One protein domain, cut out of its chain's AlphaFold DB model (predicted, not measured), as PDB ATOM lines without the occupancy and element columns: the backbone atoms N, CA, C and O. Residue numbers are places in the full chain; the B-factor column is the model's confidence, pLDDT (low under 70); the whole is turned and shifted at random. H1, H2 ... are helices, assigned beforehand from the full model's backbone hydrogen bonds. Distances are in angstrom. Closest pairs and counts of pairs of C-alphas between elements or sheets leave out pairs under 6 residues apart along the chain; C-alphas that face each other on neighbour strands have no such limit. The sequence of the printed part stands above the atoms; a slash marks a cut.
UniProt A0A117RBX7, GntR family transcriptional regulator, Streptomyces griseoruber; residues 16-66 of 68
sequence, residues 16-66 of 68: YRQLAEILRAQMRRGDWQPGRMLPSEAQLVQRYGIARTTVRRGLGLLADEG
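What this domain is: This is residues 16 to 66 of the 68 residues of the protein "GntR family transcriptional regulator" of Streptomyces griseoruber (UniProt A0A117RBX7). Two helices, H1 and H3, pack on each other at a slant, H1 starting beside the middle of H3, and the short helix H2 packs nearly at right angles on the first part of H3. A loop of twelve residues, 29 to 40, folds back from the far end of H1 to reach H2. You have 51 residues printed, with three named helices in the order H1, H2, H3 and no named strand; the class is all helix. The whole is compact, with a radius of gyration of the C-alphas of 10.3 A and spans of 26 by 20 by 14 A.

Where its parts are: Find C-alpha 16 at (175.565, 176.769, 272.927); from there H1 runs 18.2 A through residues 16 to 28. Go on to C-alpha 41 at (166.590, 177.400, 264.582), where H2, residues 41 to 48, begins. H3, residues 52 to 64, is also 18.2 A long; look for its end at C-alpha 64, (181.895, 170.389, 262.695).

How they stand to each other: Look first at Tyr 16 and Gly 58, the closest C-alphas of H1 and H3 at 4.4 A: these helices touch. They run the same way at a steep tilt of 51 degrees. H3 touches H2 with residues 52 to 56 alone, and their closest C-alphas, those of Val 45 and Arg 52, are 5.9 A apart. The lines of H2 and H3 are about perpendicular, at 75 degrees. H1 and H2 are only just apart, with their closest C-alphas at 8.1 A. In H1, H2 and H3 you will find every O i to N i+4 pair within hydrogen-bond range.

The domain as a whole: The two C-alphas farthest apart are those of Pro 34 and Ala 51, at 26.9 A. The printed part has no cut from residue 16 to 66. The link from H1 to H2 is long, and the link from H2 to H3 is tight. Read the B-factor column at residues 33 to 37, which are under 70; the mean pLDDT of the printed part is 84.9.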
ATOM      1  N   TYR A  16     175.465 177.411 274.244       90.88
ATOM      2  CA  TYR A  16     175.565 176.769 272.927       90.88
ATOM      3  C   TYR A  16     176.195 175.371 272.999       90.88
ATOM      4  O   TYR A  16     175.826 174.501 272.215       90.88
ATOM      5  N   ARG A  17     177.128 175.147 273.937       91.31
ATOM      6  CA  ARG A  17     177.723 173.827 274.176       91.31
ATOM      7  C   ARG A  17     176.726 172.902 274.849       91.31
ATOM      8  O   ARG A  17     176.607 171.762 274.432       91.31
ATOM      9  N   GLN A  18     175.969 173.411 275.820       91.81
ATOM     10  CA  GLN A  18     174.885 172.648 276.440       91.81
ATOM     11  C   GLN A  18     173.856 172.210 275.396       91.81
ATOM     12  O   GLN A  18     173.512 171.035 275.337       91.81
ATOM     13  N   LEU A  19     173.443 173.120 274.506       90.69
ATOM     14  CA  LEU A  19     172.548 172.779 273.400       90.69
ATOM     15  C   LEU A  19     173.134 171.673 272.513       90.69
ATOM     16  O   LEU A  19     172.419 170.739 272.163       90.69
ATOM     17  N   ALA A  20     174.413 171.775 272.147       90.38
ATOM     18  CA  ALA A  20     175.070 170.762 271.329       90.38
ATOM     19  C   ALA A  20     175.083 169.393 272.027       90.38
ATOM     20  O   ALA A  20     174.654 168.418 271.425       90.38
ATOM     21  N   GLU A  21     175.468 169.317 273.303       89.69
ATOM     22  CA  GLU A  21     175.446 168.065 274.076       89.69
ATOM     23  C   GLU A  21     174.038 167.458 274.154       89.69
ATOM     24  O   GLU A  21     173.857 166.265 273.915       89.69
ATOM     25  N   ILE A  22     173.026 168.291 274.412       88.56
ATOM     26  CA  ILE A  22     171.615 167.890 274.464       88.56
ATOM     27  C   ILE A  22     171.160 167.286 273.132       88.56
ATOM     28  O   ILE A  22     170.571 166.201 273.091       88.56
ATOM     29  N   LEU A  23     171.420 167.989 272.029       86.69
ATOM     30  CA  LEU A  23     171.034 167.539 270.696       86.69
ATOM     31  C   LEU A  23     171.805 166.277 270.304       86.69
ATOM     32  O   LEU A  23     171.189 165.328 269.823       86.69
ATOM     33  N   ARG A  24     173.107 166.213 270.604       87.12
ATOM     34  CA  ARG A  24     173.947 165.032 270.383       87.12
ATOM     35  C   ARG A  24     173.420 163.824 271.149       87.12
ATOM     36  O   ARG A  24     173.323 162.737 270.587       87.12
ATOM     37  N   ALA A  25     173.042 163.993 272.416       86.81
ATOM     38  CA  ALA A  25     172.472 162.921 273.227       86.81
ATOM     39  C   ALA A  25     171.158 162.400 272.629       86.81
ATOM     40  O   ALA A  25     170.973 161.188 272.515       86.81
ATOM     41  N   GLN A  26     170.274 163.297 272.179       82.56
ATOM     42  CA  GLN A  26     169.039 162.909 271.493       82.56
ATOM     43  C   GLN A  26     169.327 162.190 270.158       82.56
ATOM     44  O   GLN A  26     168.688 161.186 269.846       82.56
ATOM     45  N   MET A  27     170.312 162.649 269.378       82.12
ATOM     46  CA  MET A  27     170.735 161.990 268.128       82.12
ATOM     47  C   MET A  27     171.273 160.584 268.396       82.12
ATOM     48  O   MET A  27     170.862 159.634 267.736       82.12
ATOM     49  N   ARG A  28     172.113 160.422 269.423       83.31
ATOM     50  CA  ARG A  28     172.661 159.120 269.839       83.31
ATOM     51  C   ARG A  28     171.597 158.151 270.337       83.31
ATOM     52  O   ARG A  28     171.729 156.954 270.111       83.31
ATOM     53  N   ARG A  29     170.550 158.654 270.997       81.69
ATOM     54  CA  ARG A  29     169.398 157.845 271.419       81.69
ATOM     55  C   ARG A  29     168.527 157.370 270.254       81.69
ATOM     56  O   ARG A  29     167.694 156.494 270.458       81.69
ATOM     57  N   GLY A  30     168.708 157.928 269.057       76.75
ATOM     58  CA  GLY A  30     167.823 157.674 267.923       76.75
ATOM     59  C   GLY A  30     166.482 158.405 268.033       76.75
ATOM     60  O   GLY A  30     165.552 158.074 267.302       76.75
ATOM     61  N   ASP A  31     166.378 159.421 268.905       74.06
ATOM     62  CA  ASP A  31     165.187 160.284 268.989       74.06
ATOM     63  C   ASP A  31     164.951 161.026 267.654       74.06
ATOM     64  O   ASP A  31     163.823 161.384 267.297       74.06
ATOM     65  N   TRP A  32     166.028 161.214 266.883       72.00
ATOM     66  CA  TRP A  32     166.019 161.748 265.527       72.00
ATOM     67  C   TRP A  32     166.168 160.598 264.537       72.00
ATOM     68  O   TRP A  32     167.254 160.054 264.347       72.00
ATOM     69  N   GLN A  33     165.060 160.212 263.906       57.25
ATOM     70  CA  GLN A  33     165.099 159.219 262.838       57.25
ATOM     71  C   GLN A  33     165.841 159.793 261.617       57.25
ATOM     72  O   GLN A  33     165.591 160.951 261.261       57.25
ATOM     73  N   PRO A  34     166.695 159.005 260.939       53.44
ATOM     74  CA  PRO A  34     167.282 159.391 259.660       53.44
ATOM     75  C   PRO A  34     166.178 159.807 258.678       53.44
ATOM     76  O   PRO A  34     165.254 159.040 258.418       53.44
ATOM     77  N   GLY A  35     166.235 161.042 258.174       60.19
ATOM     78  CA  GLY A  35     165.207 161.618 257.295       60.19
ATOM     79  C   GLY A  35     164.156 162.490 257.996       60.19
ATOM     80  O   GLY A  35     163.412 163.200 257.321       60.19
ATOM     81  N   ARG A  36     164.117 162.526 259.335       65.00
ATOM     82  CA  ARG A  36     163.363 163.545 260.075       65.00
ATOM     83  C   ARG A  36     164.221 164.801 260.183       65.00
ATOM     84  O   ARG A  36     165.302 164.763 260.759       65.00
ATOM     85  N   MET A  37     163.742 165.911 259.622       66.62
ATOM     86  CA  MET A  37     164.447 167.192 259.708       66.62
ATOM     87  C   MET A  37     164.655 167.586 261.174       66.62
ATOM     88  O   MET A  37     163.749 167.446 262.003       66.62
ATOM     89  N   LEU A  38     165.845 168.107 261.475       73.38
ATOM     90  CA  LEU A  38     166.105 168.781 262.743       73.38
ATOM     91  C   LEU A  38     165.112 169.929 262.937       73.38
ATOM     92  O   LEU A  38     164.620 170.492 261.952       73.38
ATOM     93  N   PRO A  39     164.812 170.315 264.189       80.50
ATOM     94  CA  PRO A  39     163.970 171.464 264.429       80.50
ATOM     95  C   PRO A  39     164.684 172.671 263.851       80.50
ATOM     96  O   PRO A  39     165.900 172.828 263.986       80.50
ATOM     97  N   SER A  40     163.909 173.542 263.225       86.62
ATOM     98  CA  SER A  40     164.425 174.819 262.758       86.62
ATOM     99  C   SER A  40     165.060 175.601 263.912       86.62
ATOM    100  O   SER A  40     164.678 175.451 265.076       86.62
ATOM    101  N   GLU A  41     165.986 176.505 263.589       89.12
ATOM    102  CA  GLU A  41     166.590 177.400 264.582       89.12
ATOM    103  C   GLU A  41     165.525 178.095 265.441       89.12
ATOM    104  O   GLU A  41     165.684 178.196 266.652       89.12
ATOM    105  N   ALA A  42     164.415 178.523 264.831       87.56
ATOM    106  CA  ALA A  42     163.307 179.173 265.524       87.56
ATOM    107  C   ALA A  42     162.637 178.255 266.560       87.56
ATOM    108  O   ALA A  42     162.351 178.691 267.674       87.56
ATOM    109  N   GLN A  43     162.438 176.976 266.231       87.56
ATOM    110  CA  GLN A  43     161.897 175.992 267.171       87.56
ATOM    111  C   GLN A  43     162.871 175.711 268.316       87.56
ATOM    112  O   GLN A  43     162.437 175.571 269.454       87.56
ATOM    113  N   LEU A  44     164.177 175.659 268.045       88.31
ATOM    114  CA  LEU A  44     165.195 175.490 269.086       88.31
ATOM    115  C   LEU A  44     165.258 176.714 270.010       88.31
ATOM    116  O   LEU A  44     165.306 176.554 271.226       88.31
ATOM    117  N   VAL A  45     165.186 177.927 269.454       91.00
ATOM    118  CA  VAL A  45     165.093 179.176 270.229       91.00
ATOM    119  C   VAL A  45     163.879 179.138 271.154       91.00
ATOM    120  O   VAL A  45     164.014 179.387 272.347       91.00
ATOM    121  N   GLN A  46     162.705 178.784 270.627       88.69
ATOM    122  CA  GLN A  46     161.475 178.727 271.415       88.69
ATOM    123  C   GLN A  46     161.517 177.623 272.479       88.69
ATOM    124  O   GLN A  46     161.050 177.830 273.594       88.69
ATOM    125  N   ARG A  47     162.079 176.457 272.142       86.62
ATOM    126  CA  ARG A  47     162.127 175.289 273.027       86.62
ATOM    127  C   ARG A  47     163.100 175.461 274.186       86.62
ATOM    128  O   ARG A  47     162.785 175.036 275.288       86.62
ATOM    129  N   TYR A  48     164.267 176.044 273.926       87.31
ATOM    130  CA  TYR A  48     165.344 176.160 274.912       87.31
ATOM    131  C   TYR A  48     165.495 177.577 275.482       87.31
ATOM    132  O   TYR A  48     166.343 177.793 276.338       87.31
ATOM    133  N   GLY A  49     164.713 178.554 275.009       88.44
ATOM    134  CA  GLY A  49     164.716 179.927 275.530       88.44
ATOM    135  C   GLY A  49     166.008 180.712 275.270       88.44
ATOM    136  O   GLY A  49     166.259 181.722 275.922       88.44
ATOM    137  N   ILE A  50     166.843 180.266 274.327       89.81
ATOM    138  CA  ILE A  50     168.165 180.846 274.055       89.81
ATOM    139  C   ILE A  50     168.186 181.682 272.775       89.81
ATOM    140  O   ILE A  50     167.412 181.465 271.848       89.81
ATOM    141  N   ALA A  51     169.131 182.621 272.686       92.12
ATOM    142  CA  ALA A  51     169.291 183.463 271.506       92.12
ATOM    143  C   ALA A  51     169.577 182.647 270.230       92.12
ATOM    144  O   ALA A  51     170.325 181.667 270.244       92.12
ATOM    145  N   ARG A  52     169.067 183.114 269.084       92.56
ATOM    146  CA  ARG A  52     169.287 182.480 267.770       92.56
ATOM    147  C   ARG A  52     170.769 182.314 267.422       92.56
ATOM    148  O   ARG A  52     171.159 181.319 266.822       92.56
ATOM    149  N   THR A  53     171.610 183.267 267.819       93.38
ATOM    150  CA  THR A  53     173.069 183.197 267.643       93.38
ATOM    151  C   THR A  53     173.693 182.049 268.441       93.38
ATOM    152  O   THR A  53     174.582 181.369 267.933       93.38
ATOM    153  N   THR A  54     173.200 181.787 269.652       92.62
ATOM    154  CA  THR A  54     173.590 180.642 270.487       92.62
ATOM    155  C   THR A  54     173.163 179.325 269.848       92.62
ATOM    156  O   THR A  54     173.973 178.406 269.767       92.62
ATOM    157  N   VAL A  55     171.934 179.255 269.322       93.19
ATOM    158  CA  VAL A  55     171.452 178.082 268.575       93.19
ATOM    159  C   VAL A  55     172.339 177.793 267.371       93.19
ATOM    160  O   VAL A  55     172.822 176.674 267.226       93.19
ATOM    161  N   ARG A  56     172.629 178.811 266.552       93.00
ATOM    162  CA  ARG A  56     173.520 178.678 265.387       93.00
ATOM    163  C   ARG A  56     174.901 178.158 265.756       93.00
ATOM    164  O   ARG A  56     175.438 177.326 265.038       93.00
ATOM    165  N   ARG A  57     175.471 178.620 266.871       93.56
ATOM    166  CA  ARG A  57     176.766 178.124 267.362       93.56
ATOM    167  C   ARG A  57     176.703 176.664 267.804       93.56
ATOM    168  O   ARG A  57     177.629 175.921 267.512       93.56
ATOM    169  N   GLY A  58     175.634 176.257 268.489       92.12
ATOM    170  CA  GLY A  58     175.453 174.866 268.911       92.12
ATOM    171  C   GLY A  58     175.273 173.924 267.720       92.12
ATOM    172  O   GLY A  58     175.926 172.890 267.655       92.12
ATOM    173  N   LEU A  59     174.458 174.322 266.739       90.06
ATOM    174  CA  LEU A  59     174.299 173.579 265.485       90.06
ATOM    175  C   LEU A  59     175.597 173.528 264.671       90.06
ATOM    176  O   LEU A  59     175.927 172.477 264.140       90.06
ATOM    177  N   GLY A  60     176.350 174.631 264.606       91.56
ATOM    178  CA  GLY A  60     177.656 174.659 263.944       91.56
ATOM    179  C   GLY A  60     178.652 173.688 264.578       91.56
ATOM    180  O   GLY A  60     179.328 172.968 263.863       91.56
ATOM    181  N   LEU A  61     178.671 173.589 265.912       91.75
ATOM    182  CA  LEU A  61     179.513 172.615 266.610       91.75
ATOM    183  C   LEU A  61     179.141 171.167 266.252       91.75
ATOM    184  O   LEU A  61     180.018 170.339 266.051       91.75
ATOM    185  N   LEU A  62     177.846 170.867 266.140       88.19
ATOM    186  CA  LEU A  62     177.382 169.543 265.715       88.19
ATOM    187  C   LEU A  62     177.749 169.237 264.261       88.19
ATOM    188  O   LEU A  62     178.061 168.089 263.953       88.19
ATOM    189  N   ALA A  63     177.723 170.247 263.387       88.62
ATOM    190  CA  ALA A  63     178.120 170.112 261.987       88.62
ATOM    191  C   ALA A  63     179.627 169.843 261.871       88.62
ATOM    192  O   ALA A  63     180.037 168.919 261.174       88.62
ATOM    193  N   ASP A  64     180.442 170.587 262.624       90.50
ATOM    194  CA  ASP A  64     181.895 170.389 262.695       90.50
ATOM    195  C   ASP A  64     182.262 168.986 263.215       90.50
ATOM    196  O   ASP A  64     183.280 168.414 262.829       90.50
ATOM    197  N   GLU A  65     181.423 168.408 264.074       86.38
ATOM    198  CA  GLU A  65     181.573 167.050 264.605       86.38
ATOM    199  C   GLU A  65     180.980 165.948 263.706       86.38
ATOM    200  O   GLU A  65     181.137 164.765 264.014       86.38
ATOM    201  N   GLY A  66     180.303 166.308 262.610       84.38
ATOM    202  CA  GLY A  66     179.714 165.365 261.654       84.38
ATOM    203  C   GLY A  66     178.388 164.732 262.095       84.38
ATOM    204  O   GLY A  66     178.025 163.667 261.593       84.38
TER     205      GLY A  66